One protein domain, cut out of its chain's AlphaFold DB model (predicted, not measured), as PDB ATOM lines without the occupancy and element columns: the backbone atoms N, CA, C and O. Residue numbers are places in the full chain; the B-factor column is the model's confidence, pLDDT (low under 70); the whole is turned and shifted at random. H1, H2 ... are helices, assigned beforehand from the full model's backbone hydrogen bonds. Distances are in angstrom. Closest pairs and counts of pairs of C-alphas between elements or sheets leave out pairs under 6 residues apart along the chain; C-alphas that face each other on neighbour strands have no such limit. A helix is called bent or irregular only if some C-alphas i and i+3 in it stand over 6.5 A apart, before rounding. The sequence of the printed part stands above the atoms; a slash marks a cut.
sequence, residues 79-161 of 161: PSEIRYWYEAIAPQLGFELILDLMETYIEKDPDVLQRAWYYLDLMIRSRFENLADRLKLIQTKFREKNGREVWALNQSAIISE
ATOM      1  N   PRO A  79     158.870 176.253 193.870       67.06
ATOM      2  CA  PRO A  79     158.226 177.544 193.601       67.06
ATOM      3  C   PRO A  79     157.069 177.818 194.554       67.06
ATOM      4  O   PRO A  79     156.936 178.920 195.075       67.06
ATOM      5  N   SER A  80     156.267 176.787 194.815       75.88
ATOM      6  CA  SER A  80     155.105 176.853 195.698       75.88
ATOM      7  C   SER A  80     155.491 176.986 197.172       75.88
ATOM      8  O   SER A  80     154.642 177.288 198.009       75.88
ATOM      9  N   GLU A  81     156.769 176.775 197.515       87.12
ATOM     10  CA  GLU A  81     157.230 176.817 198.900       87.12
ATOM     11  C   GLU A  81     157.986 178.079 199.278       87.12
ATOM     12  O   GLU A  81     157.937 178.446 200.450       87.12
ATOM     13  N   ILE A  82     158.640 178.768 198.335       90.06
ATOM     14  CA  ILE A  82     159.502 179.923 198.649       90.06
ATOM     15  C   ILE A  82     158.771 181.014 199.446       90.06
ATOM     16  O   ILE A  82     159.358 181.661 200.310       90.06
ATOM     17  N   ARG A  83     157.457 181.147 199.239       91.00
ATOM     18  CA  ARG A  83     156.584 181.997 200.052       91.00
ATOM     19  C   ARG A  83     156.689 181.690 201.550       91.00
ATOM     20  O   ARG A  83     156.835 182.616 202.342       91.00
ATOM     21  N   TYR A  84     156.626 180.419 201.945       93.62
ATOM     22  CA  TYR A  84     156.692 180.019 203.354       93.62
ATOM     23  C   TYR A  84     158.065 180.307 203.963       93.62
ATOM     24  O   TYR A  84     158.146 180.649 205.139       93.62
ATOM     25  N   TRP A  85     159.132 180.216 203.164       95.56
ATOM     26  CA  TRP A  85     160.475 180.606 203.596       95.56
ATOM     27  C   TRP A  85     160.537 182.100 203.905       95.56
ATOM     28  O   TRP A  85     160.974 182.477 204.992       95.56
ATOM     29  N   TYR A  86     160.019 182.950 203.014       94.19
ATOM     30  CA  TYR A  86     159.933 184.387 203.275       94.19
ATOM     31  C   TYR A  86     159.067 184.705 204.497       94.19
ATOM     32  O   TYR A  86     159.482 185.481 205.351       94.19
ATOM     33  N   GLU A  87     157.894 184.083 204.626       94.19
ATOM     34  CA  GLU A  87     157.008 184.280 205.781       94.19
ATOM     35  C   GLU A  87     157.638 183.827 207.109       94.19
ATOM     36  O   GLU A  87     157.304 184.380 208.159       94.19
ATOM     37  N   ALA A  88     158.526 182.829 207.081       96.50
ATOM     38  CA  ALA A  88     159.203 182.331 208.272       96.50
ATOM     39  C   ALA A  88     160.434 183.160 208.661       96.50
ATOM     40  O   ALA A  88     160.656 183.410 209.846       96.50
ATOM     41  N   ILE A  89     161.221 183.588 207.673       97.06
ATOM     42  CA  ILE A  89     162.558 184.157 207.878       97.06
ATOM     43  C   ILE A  89     162.544 185.686 207.863       97.06
ATOM     44  O   ILE A  89     163.175 186.308 208.718       97.06
ATOM     45  N   ALA A  90     161.814 186.311 206.935       95.56
ATOM     46  CA  ALA A  90     161.835 187.765 206.760       95.56
ATOM     47  C   ALA A  90     161.453 188.560 208.024       95.56
ATOM     48  O   ALA A  90     162.076 189.596 208.245       95.56
ATOM     49  N   PRO A  91     160.517 188.113 208.890       95.12
ATOM     50  CA  PRO A  91     160.211 188.835 210.128       95.12
ATOM     51  C   PRO A  91     161.393 188.975 211.098       95.12
ATOM     52  O   PRO A  91     161.400 189.909 211.892       95.12
ATOM     53  N   GLN A  92     162.364 188.056 211.052       96.56
ATOM     54  CA  GLN A  92     163.553 188.084 211.913       96.56
ATOM     55  C   GLN A  92     164.786 188.624 211.177       96.56
ATOM     56  O   GLN A  92     165.576 189.362 211.757       96.56
ATOM     57  N   LEU A  93     164.953 188.266 209.900       96.88
ATOM     58  CA  LEU A  93     166.124 188.638 209.101       96.88
ATOM     59  C   LEU A  93     165.998 190.032 208.464       96.88
ATOM     60  O   LEU A  93     167.001 190.709 208.265       96.88
ATOM     61  N   GLY A  94     164.780 190.459 208.131       94.94
ATOM     62  CA  GLY A  94     164.526 191.649 207.324       94.94
ATOM     63  C   GLY A  94     164.668 191.397 205.820       94.94
ATOM     64  O   GLY A  94     165.434 190.544 205.362       94.94
ATOM     65  N   PHE A  95     163.907 192.151 205.025       94.38
ATOM     66  CA  PHE A  95     163.930 192.024 203.567       94.38
ATOM     67  C   PHE A  95     165.203 192.611 202.947       94.38
ATOM     68  O   PHE A  95     165.614 192.149 201.888       94.38
ATOM     69  N   GLU A  96     165.869 193.569 203.596       94.19
ATOM     70  CA  GLU A  96     167.130 194.143 203.119       94.19
ATOM     71  C   GLU A  96     168.210 193.080 202.927       94.19
ATOM     72  O   GLU A  96     168.849 193.043 201.875       94.19
ATOM     73  N   LEU A  97     168.377 192.202 203.920       96.06
ATOM     74  CA  LEU A  97     169.383 191.142 203.896       96.06
ATOM     75  C   LEU A  97     168.997 190.005 202.943       96.06
ATOM     76  O   LEU A  97     169.865 189.384 202.335       96.06
ATOM     77  N   ILE A  98     167.698 189.757 202.760       95.75
ATOM     78  CA  ILE A  98     167.214 188.831 201.728       95.75
ATOM     79  C   ILE A  98     167.560 189.375 200.337       95.75
ATOM     80  O   ILE A  98     168.036 188.625 199.490       95.75
ATOM     81  N   LEU A  99     167.375 190.677 200.100       94.56
ATOM     82  CA  LEU A  99     167.756 191.316 198.840       94.56
ATOM     83  C   LEU A  99     169.276 191.282 198.611       94.56
ATOM     84  O   LEU A  99     169.690 191.001 197.487       94.56
ATOM     85  N   ASP A 100     170.096 191.492 199.651       95.12
ATOM     86  CA  ASP A 100     171.562 191.326 199.575       95.12
ATOM     87  C   ASP A 100     171.947 189.904 199.134       95.12
ATOM     88  O   ASP A 100     172.780 189.718 198.238       95.12
ATOM     89  N   LEU A 101     171.314 188.890 199.736       95.19
ATOM     90  CA  LEU A 101     171.533 187.484 199.394       95.19
ATOM     91  C   LEU A 101     171.158 187.203 197.933       95.19
ATOM     92  O   LEU A 101     171.899 186.546 197.203       95.19
ATOM     93  N   MET A 102     170.021 187.724 197.474       92.62
ATOM     94  CA  MET A 102     169.607 187.553 196.082       92.62
ATOM     95  C   MET A 102     170.576 188.225 195.115       92.62
ATOM     96  O   MET A 102     170.945 187.620 194.116       92.62
ATOM     97  N   GLU A 103     171.046 189.433 195.415       93.06
ATOM     98  CA  GLU A 103     172.044 190.113 194.588       93.06
ATOM     99  C   GLU A 103     173.345 189.301 194.477       93.06
ATOM    100  O   GLU A 103     173.920 189.204 193.394       93.06
ATOM    101  N   THR A 104     173.753 188.606 195.545       93.31
ATOM    102  CA  THR A 104     174.898 187.683 195.479       93.31
ATOM    103  C   THR A 104     174.642 186.484 194.561       93.31
ATOM    104  O   THR A 104     175.559 186.017 193.883       93.31
ATOM    105  N   TYR A 105     173.408 185.986 194.505       91.44
ATOM    106  CA  TYR A 105     173.028 184.870 193.638       91.44
ATOM    107  C   TYR A 105     172.865 185.256 192.166       91.44
ATOM    108  O   TYR A 105     173.081 184.401 191.312       91.44
ATOM    109  N   ILE A 106     172.591 186.527 191.843       90.62
ATOM    110  CA  ILE A 106     172.654 187.023 190.454       90.62
ATOM    111  C   ILE A 106     174.041 186.747 189.862       90.62
ATOM    112  O   ILE A 106     174.166 186.388 188.690       90.62
ATOM    113  N   GLU A 107     175.077 186.897 190.688       88.56
ATOM    114  CA  GLU A 107     176.457 186.696 190.272       88.56
ATOM    115  C   GLU A 107     176.874 185.227 190.235       88.56
ATOM    116  O   GLU A 107     177.577 184.828 189.306       88.56
ATOM    117  N   LYS A 108     176.451 184.439 191.231       89.88
ATOM    118  CA  LYS A 108     176.915 183.056 191.435       89.88
ATOM    119  C   LYS A 108     176.119 182.010 190.657       89.88
ATOM    120  O   LYS A 108     176.713 181.155 190.011       89.88
ATOM    121  N   ASP A 109     174.795 182.042 190.777       88.12
ATOM    122  CA  ASP A 109     173.880 181.073 190.168       88.12
ATOM    123  C   ASP A 109     172.490 181.718 190.021       88.12
ATOM    124  O   ASP A 109     171.622 181.570 190.888       88.12
ATOM    125  N   PRO A 110     172.270 182.479 188.938       85.81
ATOM    126  CA  PRO A 110     171.035 183.227 188.742       85.81
ATOM    127  C   PRO A 110     169.802 182.320 188.601       85.81
ATOM    128  O   PRO A 110     168.683 182.748 188.893       85.81
ATOM    129  N   ASP A 111     169.971 181.052 188.218       83.69
ATOM    130  CA  ASP A 111     168.846 180.134 188.046       83.69
ATOM    131  C   ASP A 111     168.122 179.832 189.368       83.69
ATOM    132  O   ASP A 111     166.914 179.584 189.375       83.69
ATOM    133  N   VAL A 112     168.828 179.946 190.498       86.12
ATOM    134  CA  VAL A 112     168.268 179.838 191.856       86.12
ATOM    135  C   VAL A 112     167.178 180.884 192.111       86.12
ATOM    136  O   VAL A 112     166.223 180.632 192.846       86.12
ATOM    137  N   LEU A 113     167.276 182.051 191.475       87.31
ATOM    138  CA  LEU A 113     166.381 183.176 191.736       87.31
ATOM    139  C   LEU A 113     165.126 183.172 190.871       87.31
ATOM    140  O   LEU A 113     164.185 183.891 191.198       87.31
ATOM    141  N   GLN A 114     165.073 182.370 189.798       75.44
ATOM    142  CA  GLN A 114     164.029 182.472 188.766       75.44
ATOM    143  C   GLN A 114     162.603 182.505 189.324       75.44
ATOM    144  O   GLN A 114     161.740 183.170 188.761       75.44
ATOM    145  N   ARG A 115     162.361 181.785 190.423       74.50
ATOM    146  CA  ARG A 115     161.029 181.596 191.012       74.50
ATOM    147  C   ARG A 115     160.868 182.250 192.385       74.50
ATOM    148  O   ARG A 115     159.780 182.245 192.948       74.50
ATOM    149  N   ALA A 116     161.939 182.847 192.900       84.50
ATOM    150  CA  ALA A 116     161.957 183.557 194.171       84.50
ATOM    151  C   ALA A 116     161.325 184.960 194.050       84.50
ATOM    152  O   ALA A 116     160.743 185.483 194.999       84.50
ATOM    153  N   TRP A 117     161.362 185.545 192.848       85.38
ATOM    154  CA  TRP A 117     160.906 186.911 192.593       85.38
ATOM    155  C   TRP A 117     159.411 187.137 192.806       85.38
ATOM    156  O   TRP A 117     159.046 188.167 193.366       85.38
ATOM    157  N   TYR A 118     158.556 186.212 192.354       81.44
ATOM    158  CA  TYR A 118     157.102 186.417 192.330       81.44
ATOM    159  C   TYR A 118     156.543 186.779 193.710       81.44
ATOM    160  O   TYR A 118     155.920 187.825 193.888       81.44
ATOM    161  N   TYR A 119     156.812 185.935 194.705       84.19
ATOM    162  CA  TYR A 119     156.300 186.150 196.054       84.19
ATOM    163  C   TYR A 119     156.981 187.324 196.751       84.19
ATOM    164  O   TYR A 119     156.321 188.062 197.481       84.19
ATOM    165  N   LEU A 120     158.271 187.540 196.492       87.69
ATOM    166  CA  LEU A 120     158.991 188.661 197.078       87.69
ATOM    167  C   LEU A 120     158.447 190.010 196.590       87.69
ATOM    168  O   LEU A 120     158.274 190.925 197.391       87.69
ATOM    169  N   ASP A 121     158.119 190.119 195.301       87.31
ATOM    170  CA  ASP A 121     157.517 191.314 194.709       87.31
ATOM    171  C   ASP A 121     156.167 191.645 195.363       87.31
ATOM    172  O   ASP A 121     155.953 192.780 195.796       87.31
ATOM    173  N   LEU A 122     155.311 190.635 195.554       84.81
ATOM    174  CA  LEU A 122     154.033 190.780 196.261       84.81
ATOM    175  C   LEU A 122     154.215 191.233 197.720       84.81
ATOM    176  O   LEU A 122     153.485 192.107 198.200       84.81
ATOM    177  N   MET A 123     155.182 190.652 198.435       88.00
ATOM    178  CA  MET A 123     155.425 190.960 199.850       88.00
ATOM    179  C   MET A 123     156.045 192.345 200.058       88.00
ATOM    180  O   MET A 123     155.686 193.028 201.015       88.00
ATOM    181  N   ILE A 124     156.948 192.771 199.170       88.06
ATOM    182  CA  ILE A 124     157.650 194.053 199.289       88.06
ATOM    183  C   ILE A 124     156.772 195.213 198.815       88.06
ATOM    184  O   ILE A 124     156.597 196.181 199.555       88.06
ATOM    185  N   ARG A 125     156.169 195.125 197.621       82.31
ATOM    186  CA  ARG A 125     155.413 196.252 197.037       82.31
ATOM    187  C   ARG A 125     154.203 196.668 197.857       82.31
ATOM    188  O   ARG A 125     153.809 197.825 197.809       82.31
ATOM    189  N   SER A 126     153.614 195.734 198.596       73.56
ATOM    190  CA  SER A 126     152.443 196.015 199.423       73.56
ATOM    191  C   SER A 126     152.774 196.733 200.736       73.56
ATOM    192  O   SER A 126     151.847 197.173 201.414       73.56
ATOM    193  N   ARG A 127     154.055 196.813 201.138       78.25
ATOM    194  CA  ARG A 127     154.434 197.189 202.515       78.25
ATOM    195  C   ARG A 127     155.674 198.079 202.654       78.25
ATOM    196  O   ARG A 127     155.805 198.720 203.691       78.25
ATOM    197  N   PHE A 128     156.570 198.129 201.665       82.69
ATOM    198  CA  PHE A 128     157.879 198.784 201.792       82.69
ATOM    199  C   PHE A 128     158.269 199.533 200.510       82.69
ATOM    200  O   PHE A 128     158.937 198.983 199.632       82.69
ATOM    201  N   GLU A 129     157.869 200.803 200.392       78.81
ATOM    202  CA  GLU A 129     158.142 201.625 199.199       78.81
ATOM    203  C   GLU A 129     159.645 201.747 198.895       78.81
ATOM    204  O   GLU A 129     160.073 201.540 197.761       78.81
ATOM    205  N   ASN A 130     160.466 201.979 199.923       82.81
ATOM    206  CA  ASN A 130     161.923 202.082 199.808       82.81
ATOM    207  C   ASN A 130     162.587 200.784 199.308       82.81
ATOM    208  O   ASN A 130     163.590 200.829 198.594       82.81
ATOM    209  N   LEU A 131     162.034 199.621 199.659       90.44
ATOM    210  CA  LEU A 131     162.541 198.327 199.200       90.44
ATOM    211  C   LEU A 131     162.003 197.947 197.821       90.44
ATOM    212  O   LEU A 131     162.659 197.185 197.113       90.44
ATOM    213  N   ALA A 132     160.857 198.487 197.405       88.56
ATOM    214  CA  ALA A 132     160.289 198.224 196.088       88.56
ATOM    215  C   ALA A 132     161.199 198.740 194.964       88.56
ATOM    216  O   ALA A 132     161.420 198.033 193.979       88.56
ATOM    217  N   ASP A 133     161.778 199.932 195.113       89.00
ATOM    218  CA  ASP A 133     162.715 200.471 194.121       89.00
ATOM    219  C   ASP A 133     164.043 199.713 194.110       89.00
ATOM    220  O   ASP A 133     164.585 199.413 193.042       89.00
ATOM    221  N   ARG A 134     164.521 199.296 195.288       91.56
ATOM    222  CA  ARG A 134     165.691 198.423 195.396       91.56
ATOM    223  C   ARG A 134     165.460 197.073 194.713       91.56
ATOM    224  O   ARG A 134     166.319 196.610 193.966       91.56
ATOM    225  N   LEU A 135     164.295 196.462 194.923       91.50
ATOM    226  CA  LEU A 135     163.916 195.214 194.268       91.50
ATOM    227  C   LEU A 135     163.889 195.375 192.741       91.50
ATOM    228  O   LEU A 135     164.442 194.526 192.044       91.50
ATOM    229  N   LYS A 136     163.320 196.468 192.214       89.12
ATOM    230  CA  LYS A 136     163.341 196.755 190.767       89.12
ATOM    231  C   LYS A 136     164.768 196.843 190.232       89.12
ATOM    232  O   LYS A 136     165.054 196.253 189.195       89.12
ATOM    233  N   LEU A 137     165.669 197.535 190.935       90.56
ATOM    234  CA  LEU A 137     167.072 197.645 190.527       90.56
ATOM    235  C   LEU A 137     167.744 196.266 190.444       90.56
ATOM    236  O   LEU A 137     168.420 195.965 189.463       90.56
ATOM    237  N   ILE A 138     167.520 195.413 191.442       90.94
ATOM    238  CA  ILE A 138     168.048 194.042 191.481       90.94
ATOM    239  C   ILE A 138     167.458 193.194 190.340       90.94
ATOM    240  O   ILE A 138     168.191 192.488 189.650       90.94
ATOM    241  N   GLN A 139     166.153 193.302 190.073       90.56
ATOM    242  CA  GLN A 139     165.495 192.619 188.951       90.56
ATOM    243  C   GLN A 139     166.027 193.084 187.584       90.56
ATOM    244  O   GLN A 139     166.154 192.272 186.664       90.56
ATOM    245  N   THR A 140     166.357 194.370 187.434       89.06
ATOM    246  CA  THR A 140     167.002 194.906 186.226       89.06
ATOM    247  C   THR A 140     168.400 194.323 186.052       89.06
ATOM    248  O   THR A 140     168.677 193.769 184.992       89.06
ATOM    249  N   LYS A 141     169.234 194.325 187.103       89.56
ATOM    250  CA  LYS A 141     170.565 193.687 187.078       89.56
ATOM    251  C   LYS A 141     170.483 192.214 186.673       89.56
ATOM    252  O   LYS A 141     171.243 191.750 185.826       89.56
ATOM    253  N   PHE A 142     169.521 191.481 187.236       88.81
ATOM    254  CA  PHE A 142     169.269 190.089 186.868       88.81
ATOM    255  C   PHE A 142     168.951 189.942 185.374       88.81
ATOM    256  O   PHE A 142     169.516 189.070 184.715       88.81
ATOM    257  N   ARG A 143     168.072 190.792 184.832       87.12
ATOM    258  CA  ARG A 143     167.672 190.773 183.418       87.12
ATOM    259  C   ARG A 143     168.839 191.071 182.486       87.12
ATOM    260  O   ARG A 143     169.043 190.325 181.533       87.12
ATOM    261  N   GLU A 144     169.588 192.132 182.767       86.81
ATOM    262  CA  GLU A 144     170.744 192.555 181.969       86.81
ATOM    263  C   GLU A 144     171.791 191.447 181.882       86.81
ATOM    264  O   GLU A 144     172.321 191.175 180.806       86.81
ATOM    265  N   LYS A 145     172.034 190.752 182.996       84.06
ATOM    266  CA  LYS A 145     173.022 189.677 183.053       84.06
ATOM    267  C   LYS A 145     172.556 188.372 182.409       84.06
ATOM    268  O   LYS A 145     173.359 187.672 181.800       84.06
ATOM    269  N   ASN A 146     171.277 188.028 182.552       80.69
ATOM    270  CA  ASN A 146     170.763 186.711 182.162       80.69
ATOM    271  C   ASN A 146     169.990 186.704 180.841       80.69
ATOM    272  O   ASN A 146     169.572 185.638 180.391       80.69
ATOM    273  N   GLY A 147     169.747 187.872 180.238       77.25
ATOM    274  CA  GLY A 147     168.969 188.005 179.003       77.25
ATOM    275  C   GLY A 147     167.525 187.502 179.131       77.25
ATOM    276  O   GLY A 147     166.907 187.148 178.130       77.25
ATOM    277  N   ARG A 148     166.993 187.410 180.358       70.94
ATOM    278  CA  ARG A 148     165.669 186.847 180.663       70.94
ATOM    279  C   ARG A 148     164.832 187.824 181.475       70.94
ATOM    280  O   ARG A 148     165.284 188.376 182.475       70.94
ATOM    281  N   GLU A 149     163.579 187.985 181.065       66.88
ATOM    282  CA  GLU A 149     162.569 188.734 181.811       66.88
ATOM    283  C   GLU A 149     162.157 187.979 183.081       66.88
ATOM    284  O   GLU A 149     161.743 186.819 183.017       66.88
ATOM    285  N   VAL A 150     162.160 188.666 184.226       68.00
ATOM    286  CA  VAL A 150     161.621 188.136 185.495       68.00
ATOM    287  C   VAL A 150     160.147 187.725 185.340       68.00
ATOM    288  O   VAL A 150     159.716 186.702 185.865       68.00
ATOM    289  N   TRP A 151     159.374 188.475 184.548       57.78
ATOM    290  CA  TRP A 151     157.955 188.202 184.294       57.78
ATOM    291  C   TRP A 151     157.702 186.952 183.442       57.78
ATOM    292  O   TRP A 151     156.716 186.254 183.677       57.78
ATOM    293  N   ALA A 152     158.596 186.629 182.501       57.12
ATOM    294  CA  ALA A 152     158.482 185.418 181.683       57.12
ATOM    295  C   ALA A 152     158.682 184.145 182.525       57.12
ATOM    296  O   ALA A 152     158.030 183.126 182.298       57.12
ATOM    297  N   LEU A 153     159.534 184.223 183.550       56.84
ATOM    298  CA  LEU A 153     159.766 183.134 184.500       56.84
ATOM    299  C   LEU A 153     158.550 182.914 185.412       56.84
ATOM    300  O   LEU A 153     158.150 181.770 185.639       56.84
ATOM    301  N   ASN A 154     157.898 183.995 185.848       54.62
ATOM    302  CA  ASN A 154     156.703 183.927 186.692       54.62
ATOM    303  C   ASN A 154     155.492 183.305 185.969       54.62
ATOM    304  O   ASN A 154     154.769 182.521 186.580       54.62
ATOM    305  N   GLN A 155     155.286 183.577 184.673       51.97
ATOM    306  CA  GLN A 155     154.187 182.962 183.905       51.97
ATOM    307  C   GLN A 155     154.326 181.438 183.786       51.97
ATOM    308  O   GLN A 155     153.336 180.724 183.899       51.97
ATOM    309  N   SER A 156     155.551 180.927 183.626       51.47
ATOM    310  CA  SER A 156     155.787 179.478 183.592       51.47
ATOM    311  C   SER A 156     155.476 178.795 184.930       51.47
ATOM    312  O   SER A 156     154.972 177.676 184.941       51.47
ATOM    313  N   ALA A 157     155.722 179.472 186.057       50.16
ATOM    314  CA  ALA A 157     155.436 178.940 187.387       50.16
ATOM    315  C   ALA A 157     153.929 178.881 187.680       50.16
ATOM    316  O   ALA A 157     153.474 177.891 188.237       50.16
ATOM    317  N   ILE A 158     153.164 179.888 187.241       48.66
ATOM    318  CA  ILE A 158     151.701 179.958 187.420       48.66
ATOM    319  C   ILE A 158     150.973 178.863 186.623       48.66
ATOM    320  O   ILE A 158     149.942 178.372 187.056       48.66
ATOM    321  N   ILE A 159     151.504 178.463 185.463       49.69
ATOM    322  CA  ILE A 159     150.901 177.423 184.606       49.69
ATOM    323  C   ILE A 159     151.265 175.999 185.088       49.69
ATOM    324  O   ILE A 159     150.693 175.021 184.616       49.69
ATOM    325  N   SER A 160     152.221 175.869 186.017       47.47
ATOM    326  CA  SER A 160     152.726 174.581 186.524       47.47
ATOM    327  C   SER A 160     152.118 174.141 187.869       47.47
ATOM    328  O   SER A 160     152.528 173.097 188.381       47.47
ATOM    329  N   GLU A 161     151.229 174.945 188.464       43.66
ATOM    330  CA  GLU A 161     150.432 174.613 189.664       43.66
ATOM    331  C   GLU A 161     149.078 174.004 189.277       43.66
ATOM    332  O   GLU A 161     148.637 173.086 190.007       43.66
TER     333      GLU A 161
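This is residues 79 to 161 of the 161 residues of an uncharacterized protein of Microcoleus sp. SU_5_6 (UniProt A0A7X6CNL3). Helices H2 and H5 lie side by side as one layer, with H1, H4 and H6 on one side of it; H4 folds back along H5 as a hairpin and H1 packs on H4. The 83 printed residues include six named helices, H1 to H6 in order, and no named strand: all helix, compact, radius of gyration of the C-alphas 12.1 A, spans 32 by 28 by 22 A.

H1, residues 82 to 93, touches the hub H4, residues 117 to 125, with residues 82 to 86 alone; closest C-alphas Arg 83 and Tyr 119, 5.8 A; steep tilt, 45 degrees. H2, residues 95 to 108, touches H5, residues 129 to 146, at a shallow tilt of 7 degrees, the same way; closest C-alphas Ile 106 and Phe 142, 5.8 A. H3, residues 110 to 113, touches H2 with closest C-alphas Met 102 and Leu 113, 7.0 A, residues 102 to 106 of H2 alone taking part. The hairpin H4 and H5 has closest C-alphas Arg 125 and Ala 132, 5.3 A. H6, residues 150 to 158, only just touches H4, with 3 pairs of C-alphas within 8 A, closest Tyr 118 and Asn 154, 6.2 A. Every O i to N i+4 pair is within hydrogen-bond range in H4, but 6 of 8 in H1, 9 of 10 in H2, 12 of 14 in H5 and 4 of 5 in H6; H3 is too short for such a pair.

H1 begins at C-alpha 82 (159.502, 179.923, 198.649) and is only just irregular, C-alphas 88 and 91 being 6.8 A apart. H2 is 19.9 A long and H5 25.9 A. H6 ends at C-alpha 158 (151.701, 179.958, 187.420).

The printed part has no cut, and its five links are tight. Confidence is low, under 70, at residue 79 and residues 149 to 161.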